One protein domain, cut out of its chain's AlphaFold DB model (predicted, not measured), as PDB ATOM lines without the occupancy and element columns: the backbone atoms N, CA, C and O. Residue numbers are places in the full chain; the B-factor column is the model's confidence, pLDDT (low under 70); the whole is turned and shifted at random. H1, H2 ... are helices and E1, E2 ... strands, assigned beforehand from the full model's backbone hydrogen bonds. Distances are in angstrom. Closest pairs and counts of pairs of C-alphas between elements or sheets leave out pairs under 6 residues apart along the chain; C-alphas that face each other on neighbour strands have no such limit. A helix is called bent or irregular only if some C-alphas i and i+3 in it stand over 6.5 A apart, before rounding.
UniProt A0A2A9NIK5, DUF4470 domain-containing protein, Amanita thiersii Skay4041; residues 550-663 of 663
ATOM      1  N   ALA A 550     193.475 270.253 287.107       87.31
ATOM      2  CA  ALA A 550     192.474 270.558 286.083       87.31
ATOM      3  C   ALA A 550     191.904 271.977 286.222       87.31
ATOM      4  O   ALA A 550     191.462 272.581 285.242       87.31
ATOM      5  N   HIS A 551     191.925 272.523 287.440       86.50
ATOM      6  CA  HIS A 551     191.414 273.855 287.757       86.50
ATOM      7  C   HIS A 551     192.508 274.930 287.790       86.50
ATOM      8  O   HIS A 551     192.201 276.114 287.927       86.50
ATOM      9  N   GLN A 552     193.776 274.540 287.651       84.81
ATOM     10  CA  GLN A 552     194.912 275.456 287.652       84.81
ATOM     11  C   GLN A 552     195.222 275.939 286.230       84.81
ATOM     12  O   GLN A 552     194.924 275.272 285.239       84.81
ATOM     13  N   ASN A 553     195.823 277.123 286.109       79.81
ATOM     14  CA  ASN A 553     196.374 277.561 284.828       79.81
ATOM     15  C   ASN A 553     197.629 276.730 284.528       79.81
ATOM     16  O   ASN A 553     198.589 276.773 285.291       79.81
ATOM     17  N   GLY A 554     197.608 275.969 283.435       80.75
ATOM     18  CA  GLY A 554     198.689 275.060 283.062       80.75
ATOM     19  C   GLY A 554     198.267 274.080 281.962       80.75
ATOM     20  O   GLY A 554     197.157 274.199 281.431       80.75
ATOM     21  N   PRO A 555     199.122 273.095 281.627       81.81
ATOM     22  CA  PRO A 555     198.896 272.174 280.507       81.81
ATOM     23  C   PRO A 555     197.673 271.257 280.681       81.81
ATOM     24  O   PRO A 555     197.151 270.750 279.693       81.81
ATOM     25  N   PHE A 556     197.195 271.067 281.915       87.00
ATOM     26  CA  PHE A 556     196.061 270.188 282.234       87.00
ATOM     27  C   PHE A 556     194.734 270.922 282.431       87.00
ATOM     28  O   PHE A 556     193.740 270.302 282.811       87.00
ATOM     29  N   LYS A 557     194.700 272.244 282.222       86.12
ATOM     30  CA  LYS A 557     193.503 273.047 282.479       86.12
ATOM     31  C   LYS A 557     192.309 272.494 281.695       86.12
ATOM     32  O   LYS A 557     192.315 272.484 280.467       86.12
ATOM     33  N   GLY A 558     191.268 272.091 282.420       83.62
ATOM     34  CA  GLY A 558     190.016 271.585 281.859       83.62
ATOM     35  C   GLY A 558     189.972 270.087 281.534       83.62
ATOM     36  O   GLY A 558     188.940 269.634 281.042       83.62
ATOM     37  N   TRP A 559     191.026 269.320 281.834       86.31
ATOM     38  CA  TRP A 559     191.023 267.860 281.679       86.31
ATOM     39  C   TRP A 559     190.045 267.212 282.659       86.31
ATOM     40  O   TRP A 559     190.087 267.502 283.854       86.31
ATOM     41  N   LYS A 560     189.185 266.295 282.188       82.69
ATOM     42  CA  LYS A 560     188.223 265.601 283.071       82.69
ATOM     43  C   LYS A 560     188.889 264.616 284.023       82.69
ATOM     44  O   LYS A 560     188.393 264.385 285.121       82.69
ATOM     45  N   LYS A 561     189.963 263.977 283.565       84.50
ATOM     46  CA  LYS A 561     190.718 262.979 284.320       84.50
ATOM     47  C   LYS A 561     192.196 263.195 284.072       84.50
ATOM     48  O   LYS A 561     192.640 263.150 282.927       84.50
ATOM     49  N   ILE A 562     192.950 263.377 285.146       88.06
ATOM     50  CA  ILE A 562     194.386 263.597 285.062       88.06
ATOM     51  C   ILE A 562     195.096 262.277 285.375       88.06
ATOM     52  O   ILE A 562     194.992 261.763 286.492       88.06
ATOM     53  N   PRO A 563     195.794 261.665 284.401       90.69
ATOM     54  CA  PRO A 563     196.539 260.446 284.669       90.69
ATOM     55  C   PRO A 563     197.731 260.751 285.597       90.69
ATOM     56  O   PRO A 563     198.277 261.854 285.543       90.69
ATOM     57  N   PRO A 564     198.192 259.798 286.428       91.88
ATOM     58  CA  PRO A 564     199.368 260.008 287.283       91.88
ATOM     59  C   PRO A 564     200.688 260.245 286.537       91.88
ATOM     60  O   PRO A 564     201.606 260.861 287.079       91.88
ATOM     61  N   VAL A 565     200.780 259.758 285.299       92.12
ATOM     62  CA  VAL A 565     201.939 259.894 284.410       92.12
ATOM     63  C   VAL A 565     201.444 260.341 283.037       92.12
ATOM     64  O   VAL A 565     200.455 259.800 282.541       92.12
ATOM     65  N   VAL A 566     202.150 261.285 282.415       91.19
ATOM     66  CA  VAL A 566     201.882 261.775 281.053       91.19
ATOM     67  C   VAL A 566     203.117 261.652 280.169       91.19
ATOM     68  O   VAL A 566     204.245 261.605 280.659       91.19
ATOM     69  N   CYS A 567     202.910 261.595 278.855       91.12
ATOM     70  CA  CYS A 567     203.986 261.645 277.870       91.12
ATOM     71  C   CYS A 567     204.191 263.092 277.407       91.12
ATOM     72  O   CYS A 567     203.266 263.711 276.882       91.12
ATOM     73  N   VAL A 568     205.400 263.624 277.576       90.88
ATOM     74  CA  VAL A 568     205.793 264.922 277.017       90.88
ATOM     75  C   VAL A 568     206.319 264.696 275.606       90.88
ATOM     76  O   VAL A 568     207.190 263.849 275.413       90.88
ATOM     77  N   VAL A 569     205.814 265.458 274.631       91.50
ATOM     78  CA  VAL A 569     206.277 265.441 273.233       91.50
ATOM     79  C   VAL A 569     206.904 266.794 272.903       91.50
ATOM     80  O   VAL A 569     206.205 267.799 272.810       91.50
ATOM     81  N   LEU A 570     208.223 266.818 272.721       91.69
ATOM     82  CA  LEU A 570     208.995 268.013 272.386       91.69
ATOM     83  C   LEU A 570     209.400 267.989 270.915       91.69
ATOM     84  O   LEU A 570     209.964 267.004 270.441       91.69
ATOM     85  N   VAL A 571     209.174 269.094 270.206       92.88
ATOM     86  CA  VAL A 571     209.683 269.297 268.843       92.88
ATOM     87  C   VAL A 571     210.929 270.167 268.922       92.88
ATOM     88  O   VAL A 571     210.854 271.352 269.235       92.88
ATOM     89  N   VAL A 572     212.085 269.576 268.638       90.56
ATOM     90  CA  VAL A 572     213.378 270.256 268.636       90.56
ATOM     91  C   VAL A 572     213.719 270.683 267.204       90.56
ATOM     92  O   VAL A 572     213.897 269.822 266.331       90.56
ATOM     93  N   PRO A 573     213.842 271.998 266.934       91.50
ATOM     94  CA  PRO A 573     214.185 272.502 265.611       91.50
ATOM     95  C   PRO A 573     215.508 271.939 265.077       91.50
ATOM     96  O   PRO A 573     216.487 271.753 265.807       91.50
ATOM     97  N   ARG A 574     215.549 271.688 263.765       86.44
ATOM     98  CA  ARG A 574     216.672 271.022 263.084       86.44
ATOM     99  C   ARG A 574     217.999 271.775 263.214       86.44
ATOM    100  O   ARG A 574     219.062 271.156 263.246       86.44
ATOM    101  N   ASP A 575     217.964 273.102 263.282       85.75
ATOM    102  CA  ASP A 575     219.141 273.958 263.444       85.75
ATOM    103  C   ASP A 575     219.835 273.762 264.799       85.75
ATOM    104  O   ASP A 575     221.062 273.847 264.860       85.75
ATOM    105  N   LYS A 576     219.093 273.390 265.852       84.31
ATOM    106  CA  LYS A 576     219.657 273.080 267.179       84.31
ATOM    107  C   LYS A 576     220.485 271.794 267.190       84.31
ATOM    108  O   LYS A 576     221.366 271.641 268.029       84.31
ATOM    109  N   PHE A 577     220.278 270.912 266.209       73.31
ATOM    110  CA  PHE A 577     221.032 269.667 266.038       73.31
ATOM    111  C   PHE A 577     222.333 269.811 265.235       73.31
ATOM    112  O   PHE A 577     223.080 268.841 265.094       73.31
ATOM    113  N   ARG A 578     222.652 271.003 264.705       65.50
ATOM    114  CA  ARG A 578     223.858 271.210 263.877       65.50
ATOM    115  C   ARG A 578     225.167 270.925 264.624       65.50
ATOM    116  O   ARG A 578     226.129 270.517 263.981       65.50
ATOM    117  N   LEU A 579     225.186 271.061 265.952       64.12
ATOM    118  CA  LEU A 579     226.354 270.781 266.801       64.12
ATOM    119  C   LEU A 579     226.849 269.329 266.680       64.12
ATOM    120  O   LEU A 579     228.047 269.080 266.762       64.12
ATOM    121  N   PHE A 580     225.948 268.382 266.401       64.12
ATOM    122  CA  PHE A 580     226.277 266.959 266.298       64.12
ATOM    123  C   PHE A 580     226.821 266.536 264.923       64.12
ATOM    124  O   PHE A 580     227.334 265.428 264.783       64.12
ATOM    125  N   LYS A 581     226.731 267.398 263.895       59.03
ATOM    126  CA  LYS A 581     227.165 267.071 262.520       59.03
ATOM    127  C   LYS A 581     228.678 267.178 262.301       59.03
ATOM    128  O   LYS A 581     229.186 266.569 261.366       59.03
ATOM    129  N   ASN A 582     229.391 267.913 263.155       51.66
ATOM    130  CA  ASN A 582     230.812 268.233 262.962       51.66
ATOM    131  C   ASN A 582     231.764 267.406 263.850       51.66
ATOM    132  O   ASN A 582     232.969 267.634 263.828       51.66
ATOM    133  N   GLY A 583     231.245 266.459 264.635       52.94
ATOM    134  CA  GLY A 583     232.012 265.724 265.643       52.94
ATOM    135  C   GLY A 583     232.269 264.270 265.272       52.94
ATOM    136  O   GLY A 583     231.834 263.382 265.997       52.94
ATOM    137  N   ALA A 584     232.967 264.005 264.162       51.31
ATOM    138  CA  ALA A 584     233.303 262.635 263.762       51.31
ATOM    139  C   ALA A 584     234.154 261.888 264.811       51.31
ATOM    140  O   ALA A 584     234.220 260.665 264.744       51.31
ATOM    141  N   ASP A 585     234.787 262.597 265.749       55.47
ATOM    142  CA  ASP A 585     235.610 262.042 266.834       55.47
ATOM    143  C   ASP A 585     234.936 262.111 268.220       55.47
ATOM    144  O   ASP A 585     235.576 261.819 269.229       55.47
ATOM    145  N   LEU A 586     233.658 262.505 268.303       59.22
ATOM    146  CA  LEU A 586     232.937 262.485 269.579       59.22
ATOM    147  C   LEU A 586     232.606 261.034 269.987       59.22
ATOM    148  O   LEU A 586     232.309 260.210 269.118       59.22
ATOM    149  N   PRO A 587     232.633 260.703 271.293       62.12
ATOM    150  CA  PRO A 587     232.098 259.435 271.784       62.12
ATOM    151  C   PRO A 587     230.584 259.356 271.531       62.12
ATOM    152  O   PRO A 587     229.952 260.344 271.152       62.12
ATOM    153  N   GLU A 588     229.989 258.182 271.748       68.81
ATOM    154  CA  GLU A 588     228.531 258.050 271.726       68.81
ATOM    155  C   GLU A 588     227.898 258.976 272.771       68.81
ATOM    156  O   GLU A 588     228.340 259.038 273.919       68.81
ATOM    157  N   ILE A 589     226.870 259.721 272.365       74.44
ATOM    158  CA  ILE A 589     226.222 260.731 273.206       74.44
ATOM    159  C   ILE A 589     224.834 260.231 273.581       74.44
ATOM    160  O   ILE A 589     223.967 260.083 272.721       74.44
ATOM    161  N   GLY A 590     224.608 259.989 274.869       75.50
ATOM    162  CA  GLY A 590     223.284 259.653 275.385       75.50
ATOM    163  C   GLY A 590     222.367 260.870 275.461       75.50
ATOM    164  O   GLY A 590     222.770 261.935 275.926       75.50
ATOM    165  N   PHE A 591     221.113 260.706 275.035       77.88
ATOM    166  CA  PHE A 591     220.069 261.703 275.262       77.88
ATOM    167  C   PHE A 591     219.447 261.510 276.635       77.88
ATOM    168  O   PHE A 591     218.960 260.431 276.971       77.88
ATOM    169  N   MET A 592     219.403 262.606 277.379       83.56
ATOM    170  CA  MET A 592     218.688 262.736 278.636       83.56
ATOM    171  C   MET A 592     217.752 263.935 278.517       83.56
ATOM    172  O   MET A 592     218.145 264.986 278.008       83.56
ATOM    173  N   SER A 593     216.523 263.770 278.993       86.69
ATOM    174  CA  SER A 593     215.573 264.870 279.128       86.69
ATOM    175  C   SER A 593     215.573 265.327 280.579       86.69
ATOM    176  O   SER A 593     215.353 264.516 281.475       86.69
ATOM    177  N   THR A 594     215.821 266.611 280.828       86.19
ATOM    178  CA  THR A 594     215.799 267.177 282.181       86.19
ATOM    179  C   THR A 594     214.676 268.191 282.289       86.19
ATOM    180  O   THR A 594     214.628 269.156 281.530       86.19
ATOM    181  N   LEU A 595     213.785 267.970 283.251       85.38
ATOM    182  CA  LEU A 595     212.773 268.935 283.642       85.38
ATOM    183  C   LEU A 595     213.316 269.784 284.793       85.38
ATOM    184  O   LEU A 595     213.792 269.245 285.793       85.38
ATOM    185  N   VAL A 596     213.226 271.104 284.642       81.06
ATOM    186  CA  VAL A 596     213.582 272.075 285.682       81.06
ATOM    187  C   VAL A 596     212.293 272.633 286.271       81.06
ATOM    188  O   VAL A 596     211.503 273.247 285.554       81.06
ATOM    189  N   VAL A 597     212.071 272.410 287.564       69.75
ATOM    190  CA  VAL A 597     210.906 272.917 288.298       69.75
ATOM    191  C   VAL A 597     211.366 274.011 289.267       69.75
ATOM    192  O   VAL A 597     212.263 273.805 290.088       69.75
ATOM    193  N   GLY A 598     210.759 275.197 289.179       66.75
ATOM    194  CA  GLY A 598     211.151 276.356 289.987       66.75
ATOM    195  C   GLY A 598     212.561 276.865 289.656       66.75
ATOM    196  O   GLY A 598     212.934 276.952 288.490       66.75
ATOM    197  N   THR A 599     213.342 277.233 290.678       58.22
ATOM    198  CA  THR A 599     214.676 277.842 290.502       58.22
ATOM    199  C   THR A 599     215.839 276.848 290.501       58.22
ATOM    200  O   THR A 599     216.948 277.239 290.146       58.22
ATOM    201  N   SER A 600     215.637 275.592 290.921       61.44
ATOM    202  CA  SER A 600     216.756 274.642 291.083       61.44
ATOM    203  C   SER A 600     216.400 273.152 291.155       61.44
ATOM    204  O   SER A 600     217.322 272.338 291.168       61.44
ATOM    205  N   ALA A 601     215.123 272.751 291.202       73.94
ATOM    206  CA  ALA A 601     214.784 271.330 291.280       73.94
ATOM    207  C   ALA A 601     214.904 270.681 289.893       73.94
ATOM    208  O   ALA A 601     214.222 271.086 288.951       73.94
ATOM    209  N   LEU A 602     215.773 269.676 289.776       82.38
ATOM    210  CA  LEU A 602     216.029 268.951 288.534       82.38
ATOM    211  C   LEU A 602     215.427 267.548 288.614       82.38
ATOM    212  O   LEU A 602     215.566 266.849 289.614       82.38
ATOM    213  N   SER A 603     214.762 267.122 287.547       87.19
ATOM    214  CA  SER A 603     214.335 265.733 287.359       87.19
ATOM    215  C   SER A 603     214.828 265.233 286.013       87.19
ATOM    216  O   SER A 603     214.492 265.810 284.978       87.19
ATOM    217  N   SER A 604     215.637 264.180 286.033       87.56
ATOM    218  CA  SER A 604     216.293 263.632 284.847       87.56
ATOM    219  C   SER A 604     215.618 262.342 284.390       87.56
ATOM    220  O   SER A 604     215.386 261.441 285.187       87.56
ATOM    221  N   PHE A 605     215.338 262.254 283.090       87.19
ATOM    222  CA  PHE A 605     214.661 261.136 282.437       87.19
ATOM    223  C   PHE A 605     215.541 260.595 281.307       87.19
ATOM    224  O   PHE A 605     215.783 261.262 280.295       87.19
ATOM    225  N   TYR A 606     216.021 259.363 281.471       81.62
ATOM    226  CA  TYR A 606     217.017 258.763 280.571       81.62
ATOM    227  C   TYR A 606     216.379 257.945 279.442       81.62
ATOM    228  O   TYR A 606     217.002 257.697 278.408       81.62
ATOM    229  N   ILE A 607     215.113 257.547 279.595       83.31
ATOM    230  CA  ILE A 607     214.364 256.836 278.556       83.31
ATOM    231  C   ILE A 607     213.563 257.837 277.725       83.31
ATOM    232  O   ILE A 607     212.354 257.999 277.878       83.31
ATOM    233  N   SER A 608     214.269 258.488 276.801       84.12
ATOM    234  CA  SER A 608     213.672 259.348 275.775       84.12
ATOM    235  C   SER A 608     213.594 258.616 274.437       84.12
ATOM    236  O   SER A 608     214.547 257.955 274.018       84.12
ATOM    237  N   ARG A 609     212.455 258.716 273.755       84.44
ATOM    238  CA  ARG A 609     212.269 258.264 272.372       84.44
ATOM    239  C   ARG A 609     212.518 259.435 271.446       84.44
ATOM    240  O   ARG A 609     211.910 260.479 271.626       84.44
ATOM    241  N   CYS A 610     213.360 259.234 270.447       86.06
ATOM    242  CA  CYS A 610     213.698 260.266 269.483       86.06
ATOM    243  C   CYS A 610     213.338 259.769 268.083       86.06
ATOM    244  O   CYS A 610     213.681 258.640 267.737       86.06
ATOM    245  N   VAL A 611     212.656 260.591 267.291       88.81
ATOM    246  CA  VAL A 611     212.314 260.300 265.891       88.81
ATOM    247  C   VAL A 611     212.374 261.591 265.082       88.81
ATOM    248  O   VAL A 611     211.928 262.633 265.552       88.81
ATOM    249  N   PHE A 612     212.956 261.552 263.885       88.19
ATOM    250  CA  PHE A 612     212.896 262.697 262.975       88.19
ATOM    251  C   PHE A 612     211.562 262.673 262.240       88.19
ATOM    252  O   PHE A 612     211.176 261.629 261.721       88.19
ATOM    253  N   GLY A 613     210.850 263.794 262.209       92.19
ATOM    254  CA  GLY A 613     209.542 263.850 261.567       92.19
ATOM    255  C   GLY A 613     208.683 265.019 262.019       92.19
ATOM    256  O   GLY A 613     209.066 265.795 262.894       92.19
ATOM    257  N   ASP A 614     207.499 265.108 261.428       92.12
ATOM    258  CA  ASP A 614     206.530 266.162 261.711       92.12
ATOM    259  C   ASP A 614     205.457 265.691 262.695       92.12
ATOM    260  O   ASP A 614     204.961 264.562 262.619       92.12
ATOM    261  N   VAL A 615     205.058 266.579 263.606       92.50
ATOM    262  CA  VAL A 615     204.031 266.305 264.617       92.50
ATOM    263  C   VAL A 615     202.698 266.911 264.193       92.50
ATOM    264  O   VAL A 615     202.606 268.098 263.890       92.50
ATOM    265  N   ARG A 616     201.636 266.103 264.225       90.94
ATOM    266  CA  ARG A 616     200.248 266.549 264.062       90.94
ATOM    267  C   ARG A 616     199.489 266.325 265.360       90.94
ATOM    268  O   ARG A 616     199.452 265.208 265.872       90.94
ATOM    269  N   ILE A 617     198.856 267.380 265.861       89.06
ATOM    270  CA  ILE A 617     198.087 267.355 267.106       89.06
ATOM    271  C   ILE A 617     196.610 267.522 266.759       89.06
ATOM    272  O   ILE A 617     196.240 268.442 266.028       89.06
ATOM    273  N   LYS A 618     195.766 266.632 267.276       86.25
ATOM    274  CA  LYS A 618     194.311 266.783 267.233       86.25
ATOM    275  C   LYS A 618     193.803 266.909 268.655       86.25
ATOM    276  O   LYS A 618     193.961 265.989 269.454       86.25
ATOM    277  N   TYR A 619     193.187 268.042 268.944       79.50
ATOM    278  CA  TYR A 619     192.458 268.234 270.183       79.50
ATOM    279  C   TYR A 619     191.051 267.646 270.021       79.50
ATOM    280  O   TYR A 619     190.481 267.758 268.928       79.50
ATOM    281  N   PRO A 620     190.482 267.033 271.071       70.56
ATOM    282  CA  PRO A 620     189.038 266.849 271.151       70.56
ATOM    283  C   PRO A 620     188.345 268.207 270.936       70.56
ATOM    284  O   PRO A 620     188.969 269.254 271.128       70.56
ATOM    285  N   ASP A 621     187.092 268.203 270.473       70.31
ATOM    286  CA  ASP A 621     186.328 269.425 270.170       70.31
ATOM    287  C   ASP A 621     186.517 270.507 271.254       70.31
ATOM    288  O   ASP A 621     186.601 270.186 272.438       70.31
ATOM    289  N   ARG A 622     186.570 271.791 270.871       56.59
ATOM    290  CA  ARG A 622     186.939 272.928 271.746       56.59
ATOM    291  C   ARG A 622     186.068 273.058 273.005       56.59
ATOM    292  O   ARG A 622     186.441 273.780 273.924       56.59
ATOM    293  N   SER A 623     184.932 272.367 273.058       59.72
ATOM    294  CA  SER A 623     184.063 272.233 274.230       59.72
ATOM    295  C   SER A 623     184.515 271.193 275.273       59.72
ATOM    296  O   SER A 623     183.919 271.137 276.345       59.72
ATOM    297  N   GLN A 624     185.514 270.346 274.986       57.47
ATOM    298  CA  GLN A 624     186.017 269.289 275.878       57.47
ATOM    299  C   GLN A 624     187.557 269.293 275.911       57.47
ATOM    300  O   GLN A 624     188.188 268.743 275.010       57.47
ATOM    301  N   PRO A 625     188.186 269.884 276.941       62.78
ATOM    302  CA  PRO A 625     189.640 269.962 277.073       62.78
ATOM    303  C   PRO A 625     190.221 268.630 277.582       62.78
ATOM    304  O   PRO A 625     190.856 268.595 278.622       62.78
ATOM    305  N   ASP A 626     189.965 267.515 276.899       72.62
ATOM    306  CA  ASP A 626     190.558 266.212 277.241       72.62
ATOM    307  C   ASP A 626     191.934 266.017 276.554       72.62
ATOM    308  O   ASP A 626     192.414 266.882 275.815       72.62
ATOM    309  N   GLU A 627     192.589 264.881 276.817       80.50
ATOM    310  CA  GLU A 627     193.923 264.541 276.301       80.50
ATOM    311  C   GLU A 627     194.013 264.664 274.758       80.50
ATOM    312  O   GLU A 627     193.199 264.072 274.038       80.50
ATOM    313  N   PRO A 628     194.996 265.411 274.211       84.19
ATOM    314  CA  PRO A 628     195.166 265.547 272.769       84.19
ATOM    315  C   PRO A 628     195.740 264.275 272.138       84.19
ATOM    316  O   PRO A 628     196.666 263.659 272.663       84.19
ATOM    317  N   SER A 629     195.269 263.927 270.938       85.88
ATOM    318  CA  SER A 629     195.892 262.860 270.150       85.88
ATOM    319  C   SER A 629     197.084 263.418 269.371       85.88
ATOM    320  O   SER A 629     196.928 264.375 268.602       85.88
ATOM    321  N   VAL A 630     198.251 262.796 269.518       87.69
ATOM    322  CA  VAL A 630     199.479 263.168 268.805       87.69
ATOM    323  C   VAL A 630     199.821 262.093 267.777       87.69
ATOM    324  O   VAL A 630     199.877 260.909 268.094       87.69
ATOM    325  N   THR A 631     200.044 262.494 266.526       89.38
ATOM    326  CA  THR A 631     200.500 261.615 265.438       89.38
ATOM    327  C   THR A 631     201.822 262.133 264.892       89.38
ATOM    328  O   THR A 631     201.949 263.327 264.626       89.38
ATOM    329  N   ILE A 632     202.794 261.241 264.700       89.50
ATOM    330  CA  ILE A 632     204.111 261.580 264.154       89.50
ATOM    331  C   ILE A 632     204.219 261.006 262.745       89.50
ATOM    332  O   ILE A 632     203.974 259.820 262.533       89.50
ATOM    333  N   GLN A 633     204.589 261.854 261.790       90.88
ATOM    334  CA  GLN A 633     204.945 261.451 260.438       90.88
ATOM    335  C   GLN A 633     206.472 261.384 260.341       90.88
ATOM    336  O   GLN A 633     207.130 262.416 260.254       90.88
ATOM    337  N   GLU A 634     207.024 260.172 260.399       88.88
ATOM    338  CA  GLU A 634     208.472 259.934 260.374       88.88
ATOM    339  C   GLU A 634     209.111 260.351 259.038       88.88
ATOM    340  O   GLU A 634     208.602 260.045 257.955       88.88
ATOM    341  N   ASP A 635     210.250 261.033 259.135       86.81
ATOM    342  CA  ASP A 635     211.134 261.359 258.023       86.81
ATOM    343  C   ASP A 635     211.921 260.108 257.628       86.81
ATOM    344  O   ASP A 635     212.773 259.632 258.382       86.81
ATOM    345  N   LYS A 636     211.652 259.577 256.433       80.88
ATOM    346  CA  LYS A 636     212.316 258.365 255.929       80.88
ATOM    347  C   LYS A 636     213.819 258.551 255.727       80.88
ATOM    348  O   LYS A 636     214.558 257.572 255.801       80.88
ATOM    349  N   ASP A 637     214.271 259.784 255.503       74.19
ATOM    350  CA  ASP A 637     215.693 260.102 255.381       74.19
ATOM    351  C   ASP A 637     216.348 260.305 256.758       74.19
ATOM    352  O   ASP A 637     217.577 260.395 256.863       74.19
ATOM    353  N   GLY A 638     215.549 260.367 257.831       77.50
ATOM    354  CA  GLY A 638     215.978 260.388 259.226       77.50
ATOM    355  C   GLY A 638     217.085 261.404 259.501       77.50
ATOM    356  O   GLY A 638     216.916 262.619 259.389       77.50
ATOM    357  N   LEU A 639     218.275 260.901 259.837       71.50
ATOM    358  CA  LEU A 639     219.463 261.721 260.090       71.50
ATOM    359  C   LEU A 639     219.904 262.560 258.886       71.50
ATOM    360  O   LEU A 639     220.453 263.647 259.081       71.50
ATOM    361  N   ARG A 640     219.673 262.084 257.662       71.44
ATOM    362  CA  ARG A 640     220.004 262.781 256.410       71.44
ATOM    363  C   ARG A 640     218.883 263.718 255.952       71.44
ATOM    364  O   ARG A 640     219.147 264.598 255.138       71.44
ATOM    365  N   GLY A 641     217.690 263.569 256.524       80.00
ATOM    366  CA  GLY A 641     216.513 264.373 256.227       80.00
ATOM    367  C   GLY A 641     216.585 265.811 256.740       80.00
ATOM    368  O   GLY A 641     217.613 266.300 257.237       80.00
ATOM    369  N   SER A 642     215.462 266.510 256.620       86.44
ATOM    370  CA  SER A 642     215.338 267.931 256.982       86.44
ATOM    371  C   SER A 642     214.371 268.185 258.136       86.44
ATOM    372  O   SER A 642     214.394 269.278 258.706       86.44
ATOM    373  N   SER A 643     213.599 267.169 258.524       91.12
ATOM    374  CA  SER A 643     212.563 267.279 259.548       91.12
ATOM    375  C   SER A 643     213.143 267.565 260.941       91.12
ATOM    376  O   SER A 643     214.300 267.209 261.223       91.12
ATOM    377  N   PRO A 644     212.372 268.212 261.835       92.25
ATOM    378  CA  PRO A 644     212.782 268.418 263.221       92.25
ATOM    379  C   PRO A 644     212.914 267.083 263.968       92.25
ATOM    380  O   PRO A 644     212.441 266.041 263.508       92.25
ATOM    381  N   LEU A 645     213.575 267.109 265.129       90.38
ATOM    382  CA  LEU A 645     213.596 265.950 266.017       90.38
ATOM    383  C   LEU A 645     212.416 266.018 266.983       90.38
ATOM    384  O   LEU A 645     212.275 266.985 267.722       90.38
ATOM    385  N   VAL A 646     211.627 264.956 267.038       92.06
ATOM    386  CA  VAL A 646     210.584 264.755 268.040       92.06
ATOM    387  C   VAL A 646     211.146 263.903 269.174       92.06
ATOM    388  O   VAL A 646     211.611 262.787 268.936       92.06
ATOM    389  N   VAL A 647     211.106 264.421 270.402       90.50
ATOM    390  CA  VAL A 647     211.548 263.737 271.624       90.50
ATOM    391  C   VAL A 647     210.333 263.438 272.498       90.50
ATOM    392  O   VAL A 647     209.537 264.331 272.766       90.50
ATOM    393  N   MET A 648     210.184 262.191 272.947       90.12
ATOM    394  CA  MET A 648     209.066 261.744 273.780       90.12
ATOM    395  C   MET A 648     209.562 261.032 275.035       90.12
ATOM    396  O   MET A 648     210.377 260.112 274.936       90.12
ATOM    397  N   PHE A 649     209.052 261.401 276.204       89.69
ATOM    398  CA  PHE A 649     209.405 260.761 277.475       89.69
ATOM    399  C   PHE A 649     208.259 260.883 278.483       89.69
ATOM    400  O   PHE A 649     207.435 261.793 278.399       89.69
ATOM    401  N   TYR A 650     208.181 259.933 279.417       90.75
ATOM    402  CA  TYR A 650     207.112 259.872 280.414       90.75
ATOM    403  C   TYR A 650     207.527 260.566 281.706       90.75
ATOM    404  O   TYR A 650     208.606 260.292 282.228       90.75
ATOM    405  N   VAL A 651     206.647 261.405 282.249       91.56
ATOM    406  CA  VAL A 651     206.890 262.163 283.484       91.56
ATOM    407  C   VAL A 651     205.714 262.035 284.457       91.56
ATOM    408  O   VAL A 651     204.560 261.979 284.017       91.56
ATOM    409  N   PRO A 652     205.965 262.027 285.778       91.94
ATOM    410  CA  PRO A 652     204.923 262.230 286.777       91.94
ATOM    411  C   PRO A 652     204.189 263.558 286.563       91.94
ATOM    412  O   PRO A 652     204.806 264.621 286.496       91.94
ATOM    413  N   THR A 653     202.862 263.505 286.498       90.44
ATOM    414  CA  THR A 653     202.011 264.660 286.169       90.44
ATOM    415  C   THR A 653     202.189 265.827 287.141       90.44
ATOM    416  O   THR A 653     202.209 266.987 286.727       90.44
ATOM    417  N   TRP A 654     202.386 265.535 288.427       86.50
ATOM    418  CA  TRP A 654     202.538 266.548 289.471       86.50
ATOM    419  C   TRP A 654     203.729 267.495 289.249       86.50
ATOM    420  O   TRP A 654     203.668 268.648 289.672       86.50
ATOM    421  N   LEU A 655     204.772 267.057 288.533       87.06
ATOM    422  CA  LEU A 655     205.926 267.902 288.205       87.06
ATOM    423  C   LEU A 655     205.562 269.033 287.237       87.06
ATOM    424  O   LEU A 655     206.110 270.128 287.332       87.06
ATOM    425  N   LEU A 656     204.614 268.792 286.327       86.00
ATOM    426  CA  LEU A 656     204.169 269.792 285.352       86.00
ATOM    427  C   LEU A 656     203.178 270.799 285.957       86.00
ATOM    428  O   LEU A 656     203.003 271.888 285.420       86.00
ATOM    429  N   GLY A 657     202.559 270.468 287.095       75.19
ATOM    430  CA  GLY A 657     201.712 271.391 287.856       75.19
ATOM    431  C   GLY A 657     202.490 272.444 288.654       75.19
ATOM    432  O   GLY A 657     201.971 273.519 288.931       75.19
ATOM    433  N   GLN A 658     203.749 272.165 289.003       67.12
ATOM    434  CA  GLN A 658     204.595 273.057 289.808       67.12
ATOM    435  C   GLN A 658     205.346 274.119 288.980       67.12
ATOM    436  O   GLN A 658     205.979 275.006 289.550       67.12
ATOM    437  N   ALA A 659     205.276 274.056 287.645       54.09
ATOM    438  CA  ALA A 659     205.988 274.950 286.730       54.09
ATOM    439  C   ALA A 659     205.036 275.580 285.687       54.09
ATOM    440  O   ALA A 659     205.070 275.206 284.515       54.09
ATOM    441  N   PRO A 660     204.198 276.566 286.064       40.66
ATOM    442  CA  PRO A 660     203.201 277.152 285.158       40.66
ATOM    443  C   PRO A 660     203.781 277.991 283.996       40.66
ATOM    444  O   PRO A 660     203.016 278.464 283.160       40.66
ATOM    445  N   HIS A 661     205.105 278.185 283.917       41.69
ATOM    446  CA  HIS A 661     205.760 279.064 282.933       41.69
ATOM    447  C   HIS A 661     206.847 278.394 282.065       41.69
ATOM    448  O   HIS A 661     207.567 279.106 281.370       41.69
ATOM    449  N   ALA A 662     206.999 277.062 282.098       37.62
ATOM    450  CA  ALA A 662     208.136 276.367 281.467       37.62
ATOM    451  C   ALA A 662     207.794 275.440 280.277       37.62
ATOM    452  O   ALA A 662     208.658 274.665 279.863       37.62
ATOM    453  N   LEU A 663     206.581 275.503 279.717       38.09
ATOM    454  CA  LEU A 663     206.190 274.738 278.523       38.09
ATOM    455  C   LEU A 663     205.601 275.635 277.437       38.09
ATOM    456  O   LEU A 663     204.736 276.470 277.784       38.09
TER     457      LEU A 663
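Overview. This is residues 550 to 663 of the 663 residues of the protein "DUF4470 domain-containing protein" of Amanita thiersii Skay4041 (UniProt A0A2A9NIK5). A strongly twisted, antiparallel four-strand sheet folds over where E4 bends, with the ribbon of E1 and E6 on one side of the fold and the hairpin of E5 and the later part of E4 on the other, splayed like an open V. The hairpin E2 and E3 makes a further ribbon near E6, H2 sits at the end of E6, and beyond H1 the loop of residues 582 to 588 sticks out. The printed part has 114 residues, with six named strands and two named helices in the order E1, H1, E2, E3, E4, E5, E6, H2; the sheet's order is E1, E6, E4, E5. The class is mixed, helices and strands, with under half of the residues in named elements. It is only just loose, close to compact, with a radius of gyration of the C-alphas of 16.3 A and spans of 50 by 35 by 20 A.

Arrangement. In the sheet, edge strand E1, residues 565 to 572, is antiparallel to E6, residues 645 to 652, at 157 degrees, with N 568 and O 649 2.9 A apart. E4, residues 609 to 618, bends by 101 degrees at residue 612. Its residues 609 to 612 pair antiparallel with E6, N 611 and O 646 being 2.9 A apart. Its residues 613 to 618 pair with edge strand E5, residues 629 to 634, in an antiparallel hairpin at 132 degrees, with N 616 and O 631 2.8 A apart. E2, residues 593 to 597, and E3, residues 601 to 605, form an antiparallel hairpin at 158 degrees, with N 595 and O 603 2.9 A apart. The closest C-alphas of E3 and E6, those of Phe 605 and Phe 649, are 7.2 A apart. H2, residues 653 to 657, only grazes the sheet with its residues 653 to 656. H1, residues 574 to 581, is only just not on the sheet, with 4 pairs of C-alphas within 10 A. H1 has 0 of 4 O i to N i+4 pairs within hydrogen-bond range and 4 of 5 O i to N i+3 pairs; H2 has 0 of 1 and 2 of 2.

Along the chain. E1 begins at C-alpha 565 (201.939, 259.894, 284.410) and is 22.1 A long. E6 is 22.8 A, E4 20.5 A and E5 16.2 A long. E3 is 13.5 A and E2 13.1 A long. H1 is 11.2 A long and irregular, with C-alphas 576 and 579 7.1 A apart. H2, 6.9 A, ends at C-alpha 657 (201.712, 271.391, 287.856).

Size, cuts and confidence. The two C-alphas farthest apart, those of Asp 585 and Ser 623, are 53.1 A apart. The printed part has no cut, and its one long link joins H1 to E2. The mean pLDDT of the printed part is 79.2; residues 578 to 588, 597 to 600, 622 to 625 and 658 to 663 are under 70.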